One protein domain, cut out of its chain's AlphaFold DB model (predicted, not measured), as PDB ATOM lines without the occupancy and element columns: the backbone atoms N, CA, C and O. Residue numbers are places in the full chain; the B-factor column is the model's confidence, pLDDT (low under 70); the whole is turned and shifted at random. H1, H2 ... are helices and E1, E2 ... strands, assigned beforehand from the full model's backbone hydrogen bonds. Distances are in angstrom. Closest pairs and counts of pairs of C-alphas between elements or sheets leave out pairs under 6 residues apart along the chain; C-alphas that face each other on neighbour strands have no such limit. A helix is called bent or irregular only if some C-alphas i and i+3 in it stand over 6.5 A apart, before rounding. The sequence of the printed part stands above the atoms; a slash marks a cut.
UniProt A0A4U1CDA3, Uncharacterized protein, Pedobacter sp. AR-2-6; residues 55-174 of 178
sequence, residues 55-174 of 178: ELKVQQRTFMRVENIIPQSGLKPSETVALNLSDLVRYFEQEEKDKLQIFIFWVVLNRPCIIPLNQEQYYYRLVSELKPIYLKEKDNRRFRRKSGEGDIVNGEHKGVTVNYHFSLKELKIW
ATOM      1  N   GLU A  55     113.058 152.170 109.232       97.94
ATOM      2  CA  GLU A  55     113.348 151.433 108.003       97.94
ATOM      3  C   GLU A  55     112.373 150.260 107.902       97.94
ATOM      4  O   GLU A  55     112.304 149.442 108.826       97.94
ATOM      5  N   LEU A  56     111.664 150.117 106.784       97.25
ATOM      6  CA  LEU A  56     110.753 149.002 106.557       97.25
ATOM      7  C   LEU A  56     111.339 148.010 105.549       97.25
ATOM      8  O   LEU A  56     111.825 148.353 104.469       97.25
ATOM      9  N   LYS A  57     111.284 146.723 105.891       96.25
ATOM     10  CA  LYS A  57     111.693 145.632 105.003       96.25
ATOM     11  C   LYS A  57     110.621 144.568 104.934       96.25
ATOM     12  O   LYS A  57     110.367 143.853 105.902       96.25
ATOM     13  N   VAL A  58     110.026 144.419 103.757       94.81
ATOM     14  CA  VAL A  58     109.033 143.376 103.510       94.81
ATOM     15  C   VAL A  58     109.728 142.102 103.037       94.81
ATOM     16  O   VAL A  58     110.514 142.109 102.093       94.81
ATOM     17  N   GLN A  59     109.456 140.985 103.704       93.12
ATOM     18  CA  GLN A  59     110.094 139.696 103.448       93.12
ATOM     19  C   GLN A  59     109.055 138.609 103.249       93.12
ATOM     20  O   GLN A  59     108.631 137.918 104.177       93.12
ATOM     21  N   GLN A  60     108.696 138.432 101.981       88.56
ATOM     22  CA  GLN A  60     107.726 137.428 101.567       88.56
ATOM     23  C   GLN A  60     108.247 135.996 101.634       88.56
ATOM     24  O   GLN A  60     107.478 135.067 101.845       88.56
ATOM     25  N   ARG A  61     109.535 135.787 101.353       86.31
ATOM     26  CA  ARG A  61     110.080 134.442 101.156       86.31
ATOM     27  C   ARG A  61     110.928 134.015 102.339       86.31
ATOM     28  O   ARG A  61     111.596 134.814 102.994       86.31
ATOM     29  N   THR A  62     110.897 132.712 102.577       89.75
ATOM     30  CA  THR A  62     111.757 132.041 103.545       89.75
ATOM     31  C   THR A  62     113.147 131.836 102.941       89.75
ATOM     32  O   THR A  62     113.271 131.479 101.766       89.75
ATOM     33  N   PHE A  63     114.205 132.002 103.734       92.19
ATOM     34  CA  PHE A  63     115.581 131.774 103.285       92.19
ATOM     35  C   PHE A  63     115.927 130.277 103.335       92.19
ATOM     36  O   PHE A  63     116.772 129.841 104.111       92.19
ATOM     37  N   MET A  64     115.274 129.473 102.488       91.31
ATOM     38  CA  MET A  64     115.337 127.997 102.500       91.31
ATOM     39  C   MET A  64     116.747 127.402 102.421       91.31
ATOM     40  O   MET A  64     116.960 126.277 102.856       91.31
ATOM     41  N   ARG A  65     117.711 128.138 101.859       93.19
ATOM     42  CA  ARG A  65     119.101 127.686 101.699       93.19
ATOM     43  C   ARG A  65     120.076 128.335 102.681       93.19
ATOM     44  O   ARG A  65     121.275 128.171 102.496       93.19
ATOM     45  N   VAL A  66     119.600 129.071 103.689       94.56
ATOM     46  CA  VAL A  66     120.482 129.805 104.616       94.56
ATOM     47  C   VAL A  66     121.500 128.881 105.289       94.56
ATOM     48  O   VAL A  66     122.683 129.202 105.297       94.56
ATOM     49  N   GLU A  67     121.073 127.692 105.718       95.62
ATOM     50  CA  GLU A  67     121.942 126.694 106.357       95.62
ATOM     51  C   GLU A  67     123.001 126.123 105.408       95.62
ATOM     52  O   GLU A  67     124.050 125.689 105.860       95.62
ATOM     53  N   ASN A  68     122.772 126.170 104.095       94.88
ATOM     54  CA  ASN A  68     123.753 125.717 103.106       94.88
ATOM     55  C   ASN A  68     124.696 126.846 102.674       94.88
ATOM     56  O   ASN A  68     125.831 126.596 102.285       94.88
ATOM     57  N   ILE A  69     124.205 128.087 102.680       93.19
ATOM     58  CA  ILE A  69     124.909 129.255 102.141       93.19
ATOM     59  C   ILE A  69     125.808 129.908 103.197       93.19
ATOM     60  O   ILE A  69     126.912 130.343 102.877       93.19
ATOM     61  N   ILE A  70     125.338 129.979 104.441       94.56
ATOM     62  CA  ILE A  70     126.083 130.482 105.601       94.56
ATOM     63  C   ILE A  70     125.924 129.499 106.778       94.56
ATOM     64  O   ILE A  70     125.354 129.864 107.808       94.56
ATOM     65  N   PRO A  71     126.394 128.239 106.651       95.00
ATOM     66  CA  PRO A  71     126.213 127.190 107.668       95.00
ATOM     67  C   PRO A  71     126.720 127.588 109.058       95.00
ATOM     68  O   PRO A  71     126.125 127.232 110.073       95.00
ATOM     69  N   GLN A  72     127.788 128.382 109.111       95.00
ATOM     70  CA  GLN A  72     128.398 128.880 110.342       95.00
ATOM     71  C   GLN A  72     127.524 129.877 111.117       95.00
ATOM     72  O   GLN A  72     127.813 130.168 112.272       95.00
ATOM     73  N   SER A  73     126.475 130.422 110.494       96.00
ATOM     74  CA  SER A  73     125.618 131.449 111.101       96.00
ATOM     75  C   SER A  73     124.698 130.921 112.204       96.00
ATOM     76  O   SER A  73     124.176 131.709 112.990       96.00
ATOM     77  N   GLY A  74     124.422 129.611 112.220       94.62
ATOM     78  CA  GLY A  74     123.403 129.013 113.089       94.62
ATOM     79  C   GLY A  74     121.958 129.431 112.769       94.62
ATOM     80  O   GLY A  74     121.046 129.095 113.524       94.62
ATOM     81  N   LEU A  75     121.728 130.155 111.668       96.50
ATOM     82  CA  LEU A  75     120.412 130.656 111.275       96.50
ATOM     83  C   LEU A  75     119.529 129.553 110.684       96.50
ATOM     84  O   LEU A  75     120.006 128.664 109.981       96.50
ATOM     85  N   LYS A  76     118.215 129.643 110.925       95.44
ATOM     86  CA  LYS A  76     117.218 128.671 110.455       95.44
ATOM     87  C   LYS A  76     116.305 129.273 109.392       95.44
ATOM     88  O   LYS A  76     115.863 130.406 109.572       95.44
ATOM     89  N   PRO A  77     115.942 128.529 108.329       93.44
ATOM     90  CA  PRO A  77     115.200 129.064 107.191       93.44
ATOM     91  C   PRO A  77     114.007 129.955 107.546       93.44
ATOM     92  O   PRO A  77     113.965 131.110 107.119       93.44
ATOM     93  N   SER A  78     113.060 129.438 108.337       91.69
ATOM     94  CA  SER A  78     111.807 130.116 108.709       91.69
ATOM     95  C   SER A  78     112.013 131.338 109.597       91.69
ATOM     96  O   SER A  78     111.161 132.222 109.616       91.69
ATOM     97  N   GLU A  79     113.142 131.417 110.295       93.12
ATOM     98  CA  GLU A  79     113.450 132.452 111.282       93.12
ATOM     99  C   GLU A  79     114.394 133.521 110.731       93.12
ATOM    100  O   GLU A  79     114.621 134.528 111.387       93.12
ATOM    101  N   THR A  80     114.963 133.331 109.543       96.38
ATOM    102  CA  THR A  80     115.951 134.268 109.008       96.38
ATOM    103  C   THR A  80     115.289 135.483 108.374       96.38
ATOM    104  O   THR A  80     114.372 135.356 107.558       96.38
ATOM    105  N   VAL A  81     115.803 136.662 108.686       96.94
ATOM    106  CA  VAL A  81     115.503 137.928 108.007       96.94
ATOM    107  C   VAL A  81     116.803 138.577 107.548       96.94
ATOM    108  O   VAL A  81     117.876 138.210 108.026       96.94
ATOM    109  N   ALA A  82     116.732 139.522 106.612       95.69
ATOM    110  CA  ALA A  82     117.911 140.200 106.089       95.69
ATOM    111  C   ALA A  82     117.720 141.713 105.906       95.69
ATOM    112  O   ALA A  82     116.609 142.205 105.701       95.69
ATOM    113  N   LEU A  83     118.827 142.444 105.937       95.19
ATOM    114  CA  LEU A  83     118.915 143.852 105.556       95.19
ATOM    115  C   LEU A  83     120.158 144.044 104.685       95.19
ATOM    116  O   LEU A  83     121.137 143.306 104.826       95.19
ATOM    117  N   ASN A  84     120.137 145.034 103.797       94.50
ATOM    118  CA  ASN A  84     121.334 145.452 103.080       94.50
ATOM    119  C   ASN A  84     122.432 145.848 104.080       94.50
ATOM    120  O   ASN A  84     122.213 146.670 104.972       94.50
ATOM    121  N   LEU A  85     123.628 145.278 103.923       95.00
ATOM    122  CA  LEU A  85     124.737 145.550 104.831       95.00
ATOM    123  C   LEU A  85     125.163 147.026 104.799       95.00
ATOM    124  O   LEU A  85     125.494 147.575 105.847       95.00
ATOM    125  N   SER A  86     125.154 147.678 103.630       93.88
ATOM    126  CA  SER A  86     125.559 149.090 103.550       93.88
ATOM    127  C   SER A  86     124.594 150.005 104.294       93.88
ATOM    128  O   SER A  86     125.028 150.981 104.898       93.88
ATOM    129  N   ASP A  87     123.300 149.681 104.267       95.25
ATOM    130  CA  ASP A  87     122.276 150.457 104.964       95.25
ATOM    131  C   ASP A  87     122.392 150.238 106.474       95.25
ATOM    132  O   ASP A  87     122.472 151.206 107.221       95.25
ATOM    133  N   LEU A  88     122.556 148.986 106.917       96.69
ATOM    134  CA  LEU A  88     122.780 148.662 108.329       96.69
ATOM    135  C   LEU A  88     123.969 149.434 108.928       96.69
ATOM    136  O   LEU A  88     123.847 150.032 109.994       96.69
ATOM    137  N   VAL A  89     125.118 149.428 108.241       96.50
ATOM    138  CA  VAL A  89     126.323 150.131 108.711       96.50
ATOM    139  C   VAL A  89     126.110 151.643 108.721       96.50
ATOM    140  O   VAL A  89     126.470 152.292 109.701       96.50
ATOM    141  N   ARG A  90     125.467 152.199 107.684       96.50
ATOM    142  CA  ARG A  90     125.114 153.624 107.639       96.50
ATOM    143  C   ARG A  90     124.227 154.016 108.820       96.50
ATOM    144  O   ARG A  90     124.488 155.034 109.451       96.50
ATOM    145  N   TYR A  91     123.239 153.194 109.165       97.50
ATOM    146  CA  TYR A  91     122.349 153.462 110.294       97.50
ATOM    147  C   TYR A  91     123.077 153.410 111.641       97.50
ATOM    148  O   TYR A  91     122.809 154.252 112.495       97.50
ATOM    149  N   PHE A  92     124.054 152.510 111.827       96.81
ATOM    150  CA  PHE A  92     124.900 152.537 113.031       96.81
ATOM    151  C   PHE A  92     125.659 153.856 113.180       96.81
ATOM    152  O   PHE A  92     125.818 154.340 114.300       96.81
ATOM    153  N   GLU A  93     126.156 154.415 112.076       95.88
ATOM    154  CA  GLU A  93     126.860 155.697 112.096       95.88
ATOM    155  C   GLU A  93     125.913 156.873 112.339       95.88
ATOM    156  O   GLU A  93     126.268 157.777 113.093       95.88
ATOM    157  N   GLN A  94     124.723 156.860 111.734       94.69
ATOM    158  CA  GLN A  94     123.715 157.913 111.893       94.69
ATOM    159  C   GLN A  94     123.186 158.001 113.329       94.69
ATOM    160  O   GLN A  94     123.163 159.091 113.895       94.69
ATOM    161  N   GLU A  95     122.837 156.881 113.977       94.69
ATOM    162  CA  GLU A  95     122.434 156.923 115.396       94.69
ATOM    163  C   GLU A  95     123.549 157.495 116.292       94.69
ATOM    164  O   GLU A  95     123.290 158.207 117.263       94.69
ATOM    165  N   GLU A  96     124.814 157.213 115.965       92.69
ATOM    166  CA  GLU A  96     125.961 157.641 116.766       92.69
ATOM    167  C   GLU A  96     126.312 159.123 116.565       92.69
ATOM    168  O   GLU A  96     126.516 159.840 117.556       92.69
ATOM    169  N   LYS A  97     126.376 159.576 115.307       92.75
ATOM    170  CA  LYS A  97     126.757 160.944 114.915       92.75
ATOM    171  C   LYS A  97     125.612 161.932 115.107       92.75
ATOM    172  O   LYS A  97     125.803 162.957 115.756       92.75
ATOM    173  N   ASP A  98     124.430 161.581 114.612       90.88
ATOM    174  CA  ASP A  98     123.290 162.494 114.494       90.88
ATOM    175  C   ASP A  98     122.320 162.359 115.684       90.88
ATOM    176  O   ASP A  98     121.332 163.082 115.777       90.88
ATOM    177  N   LYS A  99     122.616 161.443 116.624       88.88
ATOM    178  CA  LYS A  99     121.809 161.154 117.828       88.88
ATOM    179  C   LYS A  99     120.360 160.784 117.509       88.88
ATOM    180  O   LYS A  99     119.450 161.058 118.290       88.88
ATOM    181  N   LEU A 100     120.165 160.132 116.368       91.50
ATOM    182  CA  LEU A 100     118.871 159.637 115.922       91.50
ATOM    183  C   LEU A 100     118.518 158.324 116.624       91.50
ATOM    184  O   LEU A 100     119.399 157.555 117.006       91.50
ATOM    185  N   GLN A 101     117.221 158.046 116.734       95.94
ATOM    186  CA  GLN A 101     116.729 156.695 116.987       95.94
ATOM    187  C   GLN A 101     116.210 156.116 115.677       95.94
ATOM    188  O   GLN A 101     115.317 156.694 115.051       95.94
ATOM    189  N   ILE A 102     116.772 154.985 115.263       98.00
ATOM    190  CA  ILE A 102     116.393 154.290 114.038       98.00
ATOM    191  C   ILE A 102     115.908 152.894 114.414       98.00
ATOM    192  O   ILE A 102     116.619 152.088 115.019       98.00
ATOM    193  N   PHE A 103     114.682 152.583 114.021       97.88
ATOM    194  CA  PHE A 103     114.109 151.256 114.140       97.88
ATOM    195  C   PHE A 103     114.160 150.549 112.792       97.88
ATOM    196  O   PHE A 103     113.799 151.127 111.771       97.88
ATOM    197  N   ILE A 104     114.535 149.272 112.786       98.25
ATOM    198  CA  ILE A 104     114.342 148.409 111.620       98.25
ATOM    199  C   ILE A 104     113.103 147.563 111.864       98.25
ATOM    200  O   ILE A 104     113.042 146.825 112.850       98.25
ATOM    201  N   PHE A 105     112.129 147.673 110.969       98.19
ATOM    202  CA  PHE A 105     110.915 146.878 110.952       98.19
ATOM    203  C   PHE A 105     110.981 145.861 109.814       98.19
ATOM    204  O   PHE A 105     111.227 146.193 108.655       98.19
ATOM    205  N   TRP A 106     110.700 144.607 110.141       97.62
ATOM    206  CA  TRP A 106     110.519 143.528 109.185       97.62
ATOM    207  C   TRP A 106     109.060 143.117 109.137       97.62
ATOM    208  O   TRP A 106     108.515 142.648 110.137       97.62
ATOM    209  N   VAL A 107     108.447 143.241 107.962       96.31
ATOM    210  CA  VAL A 107     107.130 142.662 107.693       96.31
ATOM    211  C   VAL A 107     107.337 141.289 107.093       96.31
ATOM    212  O   VAL A 107     107.792 141.150 105.957       96.31
ATOM    213  N   VAL A 108     107.029 140.259 107.866       95.25
ATOM    214  CA  VAL A 108     107.209 138.875 107.445       95.25
ATOM    215  C   VAL A 108     105.881 138.334 106.939       95.25
ATOM    216  O   VAL A 108     104.862 138.434 107.620       95.25
ATOM    217  N   LEU A 109     105.904 137.759 105.738       92.31
ATOM    218  CA  LEU A 109     104.728 137.214 105.059       92.31
ATOM    219  C   LEU A 109     104.982 135.760 104.664       92.31
ATOM    220  O   LEU A 109     106.131 135.348 104.516       92.31
ATOM    221  N   ASN A 110     103.909 134.998 104.440       86.81
ATOM    222  CA  ASN A 110     103.952 133.659 103.833       86.81
ATOM    223  C   ASN A 110     104.931 132.682 104.511       86.81
ATOM    224  O   ASN A 110     105.597 131.879 103.852       86.81
ATOM    225  N   ARG A 111     105.012 132.731 105.845       88.56
ATOM    226  CA  ARG A 111     105.810 131.795 106.647       88.56
ATOM    227  C   ARG A 111     104.905 130.951 107.549       88.56
ATOM    228  O   ARG A 111     104.855 131.210 108.747       88.56
ATOM    229  N   PRO A 112     104.222 129.922 107.011       84.38
ATOM    230  CA  PRO A 112     103.203 129.158 107.739       84.38
ATOM    231  C   PRO A 112     103.718 128.484 109.019       84.38
ATOM    232  O   PRO A 112     102.945 128.231 109.934       84.38
ATOM    233  N   CYS A 113     105.026 128.217 109.111       85.31
ATOM    234  CA  CYS A 113     105.637 127.635 110.308       85.31
ATOM    235  C   CYS A 113     105.719 128.601 111.502       85.31
ATOM    236  O   CYS A 113     105.985 128.155 112.612       85.31
ATOM    237  N   ILE A 114     105.569 129.910 111.277       87.25
ATOM    238  CA  ILE A 114     105.709 130.946 112.315       87.25
ATOM    239  C   ILE A 114     104.557 131.961 112.326       87.25
ATOM    240  O   ILE A 114     104.359 132.642 113.325       87.25
ATOM    241  N   ILE A 115     103.819 132.091 111.222       86.62
ATOM    242  CA  ILE A 115     102.732 133.051 111.027       86.62
ATOM    243  C   ILE A 115     101.567 132.288 110.392       86.62
ATOM    244  O   ILE A 115     101.800 131.549 109.432       86.62
ATOM    245  N   PRO A 116     100.326 132.449 110.880       85.00
ATOM    246  CA  PRO A 116      99.166 131.824 110.259       85.00
ATOM    247  C   PRO A 116      99.026 132.183 108.771       85.00
ATOM    248  O   PRO A 116      99.465 133.237 108.310       85.00
ATOM    249  N   LEU A 117      98.392 131.295 108.005       82.62
ATOM    250  CA  LEU A 117      98.126 131.518 106.582       82.62
ATOM    251  C   LEU A 117      97.389 132.846 106.349       82.62
ATOM    252  O   LEU A 117      96.456 133.179 107.078       82.62
ATOM    253  N   ASN A 118      97.801 133.571 105.305       81.62
ATOM    254  CA  ASN A 118      97.264 134.880 104.909       81.62
ATOM    255  C   ASN A 118      97.393 135.985 105.971       81.62
ATOM    256  O   ASN A 118      96.704 136.999 105.883       81.62
ATOM    257  N   GLN A 119      98.268 135.804 106.961       89.19
ATOM    258  CA  GLN A 119      98.612 136.845 107.918       89.19
ATOM    259  C   GLN A 119     100.021 137.380 107.671       89.19
ATOM    260  O   GLN A 119     100.879 136.744 107.050       89.19
ATOM    261  N   GLU A 120     100.239 138.578 108.190       92.88
ATOM    262  CA  GLU A 120     101.522 139.253 108.255       92.88
ATOM    263  C   GLU A 120     101.915 139.424 109.721       92.88
ATOM    264  O   GLU A 120     101.054 139.588 110.586       92.88
ATOM    265  N   GLN A 121     103.214 139.406 110.004       94.88
ATOM    266  CA  GLN A 121     103.721 139.723 111.334       94.88
ATOM    267  C   GLN A 121     104.866 140.712 111.221       94.88
ATOM    268  O   GLN A 121     105.831 140.501 110.485       94.88
ATOM    269  N   TYR A 122     104.757 141.777 112.001       96.62
ATOM    270  CA  TYR A 122     105.791 142.784 112.127       96.62
ATOM    271  C   TYR A 122     106.729 142.403 113.265       96.62
ATOM    272  O   TYR A 122     106.288 142.094 114.378       96.62
ATOM    273  N   TYR A 123     108.020 142.449 112.969       97.44
ATOM    274  CA  TYR A 123     109.105 142.342 113.931       97.44
ATOM    275  C   TYR A 123     109.937 143.608 113.873       97.44
ATOM    276  O   TYR A 123     110.075 144.200 112.807       97.44
ATOM    277  N   TYR A 124     110.517 144.019 114.992       98.06
ATOM    278  CA  TYR A 124     111.300 145.240 115.027       98.06
ATOM    279  C   TYR A 124     112.444 145.198 116.032       98.06
ATOM    280  O   TYR A 124     112.457 144.394 116.973       98.06
ATOM    281  N   ARG A 125     113.415 146.088 115.829       97.94
ATOM    282  CA  ARG A 125     114.491 146.356 116.787       97.94
ATOM    283  C   ARG A 125     115.101 147.740 116.565       97.94
ATOM    284  O   ARG A 125     115.103 148.224 115.435       97.94
ATOM    285  N   LEU A 126     115.641 148.343 117.627       97.56
ATOM    286  CA  LEU A 126     116.498 149.526 117.514       97.56
ATOM    287  C   LEU A 126     117.811 149.152 116.818       97.56
ATOM    288  O   LEU A 126     118.369 148.082 117.079       97.56
ATOM    289  N   VAL A 127     118.338 150.036 115.979       97.50
ATOM    290  CA  VAL A 127     119.616 149.829 115.288       97.50
ATOM    291  C   VAL A 127     120.755 149.643 116.297       97.50
ATOM    292  O   VAL A 127     121.529 148.689 116.190       97.50
ATOM    293  N   SER A 128     120.797 150.437 117.360       97.00
ATOM    294  CA  SER A 128     121.751 150.287 118.467       97.00
ATOM    295  C   SER A 128     121.657 148.939 119.186       97.00
ATOM    296  O   SER A 128     122.675 148.436 119.655       97.00
ATOM    297  N   GLU A 129     120.484 148.303 119.226       97.62
ATOM    298  CA  GLU A 129     120.313 146.949 119.774       97.62
ATOM    299  C   GLU A 129     120.781 145.859 118.786       97.62
ATOM    300  O   GLU A 129     121.166 144.768 119.209       97.62
ATOM    301  N   LEU A 130     120.797 146.141 117.478       98.06
ATOM    302  CA  LEU A 130     121.333 145.240 116.447       98.06
ATOM    303  C   LEU A 130     122.867 145.306 116.349       98.06
ATOM    304  O   LEU A 130     123.501 144.313 115.980       98.06
ATOM    305  N   LYS A 131     123.486 146.444 116.702       97.81
ATOM    306  CA  LYS A 131     124.946 146.661 116.621       97.81
ATOM    307  C   LYS A 131     125.755 145.612 117.403       97.81
ATOM    308  O   LYS A 131     126.688 145.060 116.822       97.81
ATOM    309  N   PRO A 132     125.418 145.238 118.655       98.12
ATOM    310  CA  PRO A 132     126.125 144.174 119.371       98.12
ATOM    311  C   PRO A 132     126.059 142.812 118.672       98.12
ATOM    312  O   PRO A 132     127.056 142.093 118.649       98.12
ATOM    313  N   ILE A 133     124.914 142.466 118.071       97.75
ATOM    314  CA  ILE A 133     124.753 141.215 117.313       97.75
ATOM    315  C   ILE A 133     125.670 141.252 116.092       97.75
ATOM    316  O   ILE A 133     126.457 140.332 115.886       97.75
ATOM    317  N   TYR A 134     125.636 142.353 115.340       97.94
ATOM    318  CA  TYR A 134     126.519 142.571 114.197       97.94
ATOM    319  C   TYR A 134     128.007 142.452 114.576       97.94
ATOM    320  O   TYR A 134     128.771 141.774 113.892       97.94
ATOM    321  N   LEU A 135     128.426 143.061 115.689       97.56
ATOM    322  CA  LEU A 135     129.817 143.033 116.155       97.56
ATOM    323  C   LEU A 135     130.260 141.657 116.659       97.56
ATOM    324  O   LEU A 135     131.433 141.303 116.509       97.56
ATOM    325  N   LYS A 136     129.346 140.892 117.261       97.62
ATOM    326  CA  LYS A 136     129.602 139.526 117.724       97.62
ATOM    327  C   LYS A 136     129.731 138.560 116.549       97.62
ATOM    328  O   LYS A 136     130.657 137.757 116.508       97.62
ATOM    329  N   GLU A 137     128.796 138.638 115.612       97.12
ATOM    330  CA  GLU A 137     128.627 137.651 114.545       97.12
ATOM    331  C   GLU A 137     129.482 137.985 113.314       97.12
ATOM    332  O   GLU A 137     129.905 137.083 112.595       97.12
ATOM    333  N   LYS A 138     129.796 139.269 113.091       93.44
ATOM    334  CA  LYS A 138     130.664 139.766 112.010       93.44
ATOM    335  C   LYS A 138     130.306 139.112 110.672       93.44
ATOM    336  O   LYS A 138     129.131 139.041 110.320       93.44
ATOM    337  N   ASP A 139     131.286 138.606 109.929       94.19
ATOM    338  CA  ASP A 139     131.075 137.995 108.619       94.19
ATOM    339  C   ASP A 139     130.312 136.655 108.659       94.19
ATOM    340  O   ASP A 139     129.880 136.189 107.605       94.19
ATOM    341  N   ASN A 140     130.048 136.055 109.831       95.69
ATOM    342  CA  ASN A 140     129.330 134.774 109.914       95.69
ATOM    343  C   ASN A 140     127.902 134.851 109.363       95.69
ATOM    344  O   ASN A 140     127.364 133.840 108.920       95.69
ATOM    345  N   ARG A 141     127.291 136.041 109.375       96.12
ATOM    346  CA  ARG A 141     125.910 136.277 108.910       96.12
ATOM    347  C   ARG A 141     125.824 137.132 107.650       96.12
ATOM    348  O   ARG A 141     124.737 137.541 107.225       96.12
ATOM    349  N   ARG A 142     126.971 137.405 107.033       95.56
ATOM    350  CA  ARG A 142     127.066 138.150 105.784       95.56
ATOM    351  C   ARG A 142     126.945 137.189 104.612       95.56
ATOM    352  O   ARG A 142     127.666 136.202 104.529       95.56
ATOM    353  N   PHE A 143     126.097 137.531 103.649       93.44
ATOM    354  CA  PHE A 143     126.049 136.828 102.374       93.44
ATOM    355  C   PHE A 143     126.128 137.815 101.216       93.44
ATOM    356  O   PHE A 143     125.409 138.818 101.178       93.44
ATOM    357  N   ARG A 144     127.006 137.508 100.258       91.44
ATOM    358  CA  ARG A 144     127.105 138.213  98.985       91.44
ATOM    359  C   ARG A 144     126.570 137.315  97.877       91.44
ATOM    360  O   ARG A 144     127.168 136.279  97.589       91.44
ATOM    361  N   ARG A 145     125.485 137.728  97.226       85.19
ATOM    362  CA  ARG A 145     125.023 137.061  96.003       85.19
ATOM    363  C   ARG A 145     125.857 137.509  94.807       85.19
ATOM    364  O   ARG A 145     126.429 138.599  94.809       85.19
ATOM    365  N   LYS A 146     125.898 136.671  93.770       82.94
ATOM    366  CA  LYS A 146     126.416 137.083  92.462       82.94
ATOM    367  C   LYS A 146     125.522 138.188  91.891       82.94
ATOM    368  O   LYS A 146     124.301 138.135  92.067       82.94
ATOM    369  N   SER A 147     126.135 139.160  91.222       79.38
ATOM    370  CA  SER A 147     125.398 140.145  90.434       79.38
ATOM    371  C   SER A 147     124.661 139.438  89.295       79.38
ATOM    372  O   SER A 147     125.228 138.554  88.652       79.38
ATOM    373  N   GLY A 148     123.405 139.805  89.075       76.56
ATOM    374  CA  GLY A 148     122.601 139.391  87.928       76.56
ATOM    375  C   GLY A 148     122.368 140.553  86.965       76.56
ATOM    376  O   GLY A 148     122.652 141.703  87.292       76.56
ATOM    377  N   GLU A 149     121.817 140.262  85.787       72.94
ATOM    378  CA  GLU A 149     121.524 141.273  84.756       72.94
ATOM    379  C   GLU A 149     120.583 142.377  85.264       72.94
ATOM    380  O   GLU A 149     120.800 143.551  84.981       72.94
ATOM    381  N   GLY A 150     119.599 142.020  86.097       70.94
ATOM    382  CA  GLY A 150     118.664 142.974  86.710       70.94
ATOM    383  C   GLY A 150     119.285 143.923  87.743       70.94
ATOM    384  O   GLY A 150     118.607 144.831  88.209       70.94
ATOM    385  N   ASP A 151     120.560 143.741  88.102       74.69
ATOM    386  CA  ASP A 151     121.265 144.660  88.998       74.69
ATOM    387  C   ASP A 151     121.816 145.885  88.271       74.69
ATOM    388  O   ASP A 151     122.296 146.804  88.930       74.69
ATOM    389  N   ILE A 152     121.778 145.899  86.936       74.62
ATOM    390  CA  ILE A 152     122.276 146.995  86.109       74.62
ATOM    391  C   ILE A 152     121.079 147.735  85.514       74.62
ATOM    392  O   ILE A 152     120.349 147.196  84.686       74.62
ATOM    393  N   VAL A 153     120.901 148.996  85.905       72.75
ATOM    394  CA  VAL A 153     119.871 149.886  85.354       72.75
ATOM    395  C   VAL A 153     120.582 151.085  84.742       72.75
ATOM    396  O   VAL A 153     121.310 151.794  85.433       72.75
ATOM    397  N   ASN A 154     120.404 151.294  83.435       73.94
ATOM    398  CA  ASN A 154     121.061 152.364  82.669       73.94
ATOM    399  C   ASN A 154     122.601 152.372  82.785       73.94
ATOM    400  O   ASN A 154     123.218 153.429  82.843       73.94
ATOM    401  N   GLY A 155     123.232 151.193  82.837       74.25
ATOM    402  CA  GLY A 155     124.693 151.056  82.938       74.25
ATOM    403  C   GLY A 155     125.261 151.220  84.352       74.25
ATOM    404  O   GLY A 155     126.447 150.973  84.559       74.25
ATOM    405  N   GLU A 156     124.431 151.563  85.340       74.38
ATOM    406  CA  GLU A 156     124.827 151.654  86.745       74.38
ATOM    407  C   GLU A 156     124.397 150.410  87.526       74.38
ATOM    408  O   GLU A 156     123.269 149.932  87.397       74.38
ATOM    409  N   HIS A 157     125.285 149.903  88.386       74.12
ATOM    410  CA  HIS A 157     124.964 148.806  89.296       74.12
ATOM    411  C   HIS A 157     124.113 149.335  90.462       74.12
ATOM    412  O   HIS A 157     124.600 150.057  91.332       74.12
ATOM    413  N   LYS A 158     122.816 149.026  90.440       74.25
ATOM    414  CA  LYS A 158     121.810 149.416  91.442       74.25
ATOM    415  C   LYS A 158     121.427 148.272  92.379       74.25
ATOM    416  O   LYS A 158     120.821 148.511  93.421       74.25
ATOM    417  N   GLY A 159     121.753 147.032  92.022       69.44
ATOM    418  CA  GLY A 159     121.356 145.862  92.794       69.44
ATOM    419  C   GLY A 159     122.109 145.718  94.114       69.44
ATOM    420  O   GLY A 159     123.338 145.687  94.156       69.44
ATOM    421  N   VAL A 160     121.381 145.514  95.212       75.94
ATOM    422  CA  VAL A 160     122.000 145.147  96.491       75.94
ATOM    423  C   VAL A 160     122.566 143.731  96.391       75.94
ATOM    424  O   VAL A 160     121.831 142.753  96.215       75.94
ATOM    425  N   THR A 161     123.889 143.616  96.506       81.81
ATOM    426  CA  THR A 161     124.598 142.329  96.410       81.81
ATOM    427  C   THR A 161     124.996 141.758  97.757       81.81
ATOM    428  O   THR A 161     125.265 140.562  97.825       81.81
ATOM    429  N   VAL A 162     125.028 142.565  98.824       90.94
ATOM    430  CA  VAL A 162     125.498 142.137 100.148       90.94
ATOM    431  C   VAL A 162     124.437 142.395 101.204       90.94
ATOM    432  O   VAL A 162     124.114 143.539 101.500       90.94
ATOM    433  N   ASN A 163     123.964 141.316 101.820       94.50
ATOM    434  CA  ASN A 163     122.993 141.368 102.902       94.50
ATOM    435  C   ASN A 163     123.589 140.821 104.198       94.50
ATOM    436  O   ASN A 163     124.421 139.905 104.189       94.50
ATOM    437  N   TYR A 164     123.113 141.366 105.310       97.38
ATOM    438  CA  TYR A 164     123.347 140.869 106.656       97.38
ATOM    439  C   TYR A 164     122.083 140.198 107.186       97.38
ATOM    440  O   TYR A 164     120.986 140.715 106.977       97.38
ATOM    441  N   HIS A 165     122.234 139.054 107.848       97.62
ATOM    442  CA  HIS A 165     121.108 138.227 108.273       97.62
ATOM    443  C   HIS A 165     120.946 138.224 109.795       97.62
ATOM    444  O   HIS A 165     121.926 138.220 110.539       97.62
ATOM    445  N   PHE A 166     119.698 138.176 110.248       97.94
ATOM    446  CA  PHE A 166     119.313 138.080 111.656       97.94
ATOM    447  C   PHE A 166     118.298 136.957 111.851       97.94
ATOM    448  O   PHE A 166     117.663 136.508 110.893       97.94
ATOM    449  N   SER A 167     118.136 136.512 113.094       97.19
ATOM    450  CA  SER A 167     117.056 135.610 113.494       97.19
ATOM    451  C   SER A 167     115.887 136.407 114.065       97.19
ATOM    452  O   SER A 167     116.084 137.320 114.864       97.19
ATOM    453  N   LEU A 168     114.654 136.006 113.756       96.50
ATOM    454  CA  LEU A 168     113.443 136.546 114.384       96.50
ATOM    455  C   LEU A 168     113.465 136.442 115.916       96.50
ATOM    456  O   LEU A 168     112.861 137.274 116.584       96.50
ATOM    457  N   LYS A 169     114.201 135.477 116.482       96.00
ATOM    458  CA  LYS A 169     114.383 135.323 117.937       96.00
ATOM    459  C   LYS A 169     115.152 136.479 118.584       96.00
ATOM    460  O   LYS A 169     115.104 136.641 119.797       96.00
ATOM    461  N   GLU A 170     115.875 137.261 117.790       97.06
ATOM    462  CA  GLU A 170     116.635 138.427 118.248       97.06
ATOM    463  C   GLU A 170     115.781 139.708 118.227       97.06
ATOM    464  O   GLU A 170     116.162 140.742 118.785       97.06
ATOM    465  N   LEU A 171     114.600 139.640 117.607       97.38
ATOM    466  CA  LEU A 171     113.719 140.774 117.363       97.38
ATOM    467  C   LEU A 171     112.536 140.789 118.332       97.38
ATOM    468  O   LEU A 171     112.223 139.800 118.994       97.38
ATOM    469  N   LYS A 172     111.862 141.937 118.414       97.19
ATOM    470  CA  LYS A 172     110.614 142.099 119.166       97.19
ATOM    471  C   LYS A 172     109.434 141.957 118.212       97.19
ATOM    472  O   LYS A 172     109.477 142.480 117.103       97.19
ATOM    473  N   ILE A 173     108.376 141.278 118.644       96.19
ATOM    474  CA  ILE A 173     107.105 141.241 117.911       96.19
ATOM    475  C   ILE A 173     106.403 142.583 118.117       96.19
ATOM    476  O   ILE A 173     106.221 143.015 119.256       96.19
ATOM    477  N   TRP A 174     105.999 143.242 117.033       95.12
ATOM    478  CA  TRP A 174     105.214 144.467 117.127       95.12
ATOM    479  C   TRP A 174     103.741 144.136 117.373       95.12
ATOM    480  O   TRP A 174     103.131 143.365 116.634       95.12
TER     481      TRP A 174
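What this domain is: This is residues 55 to 174 of the 178 residues of an uncharacterized protein of Pedobacter sp. AR-2-6 (UniProt A0A4U1CDA3). Two small twisted sheets, E1 E3 E4 and E2 E6 E5, meet at an angle, the second turning its edge strand E2 toward E1 and E3 of the first, while E5 and E6 reach away from it; H2 and H3 meet on the same face of the second sheet, and the short H1 grazes that sheet near E2 and E5. The tail after E6 crosses back to pair with E4, while residues 145 to 161 make a long loop reaching away from the body. The 120 residues have three named helices and six named strands, in the order E1 H1 E2 H2 E3 E4 H3 E5 E6. The first sheet is mixed, the second all antiparallel, and the class is mixed, helices and strands. The whole is compact, with a radius of gyration of the C-alphas of 14.9 A and spans of 38 by 38 by 29 A.

Where its parts are: The first sheet has E1, residues 55 to 59, beginning at C-alpha 55 (113.348, 151.433, 108.003), E3, residues 102 to 109, 22.5 A long, and E4, residues 120 to 126, 20.4 A. The second has E2, residues 80 to 84, 13.8 A, E5, residues 142 to 144, and E6, residues 162 to 167, 17.1 A, ending at C-alpha 167 (117.056, 135.610, 113.494). The helices are H1, residues 66 to 69, H2, residues 85 to 97, 18.5 A, and H3, residues 127 to 141, 16.2 A. H3 is irregular: C-alphas 136 and 139 are 9.3 A apart.

How they stand to each other: E3 is the inner strand of the first sheet, parallel to E1, with N 57 and O 105 2.8 A apart. E3 and E4 form an antiparallel hairpin, with N 106 and O 123 2.8 A apart. Residues 123 to 124 of E4 also pair antiparallel with residues 172 to 173. The closest C-alphas of E1 and E2 are those of Gln 59 and Val 81, 7.3 A apart. E6 is antiparallel to E2, with N 83 and O 164 3.0 A apart, and forms a hairpin with E5, with N 143 and O 163 3.0 A apart. H2 and H3 are on the same face of this second sheet. H3 lies over E6 at a height of 7.5 A over the sheet and stands up from it at 48 degrees. H2, at a height of 10.1 A, lies over none of its strands. With residues 127 to 131 alone, H3 touches H2, the closest C-alphas being those of Phe 92 and Val 127, 6.4 A apart. They run opposite ways at a tilt of 37 degrees, only just steep. Both only graze the first sheet, and H1 only grazes the second. Every O i to N i+4 pair is within hydrogen-bond range in H2, 6 of 11 are in H3, and H1 is too short for one.

The domain as a whole: The C-alphas of Pro 116 and Gly 155 are the two farthest apart, at 42.0 A. The printed part has no cut, and the link from E5 to E6, 17 residues, is long. Mean pLDDT of the printed part is 91.7, with residue 159 under 70.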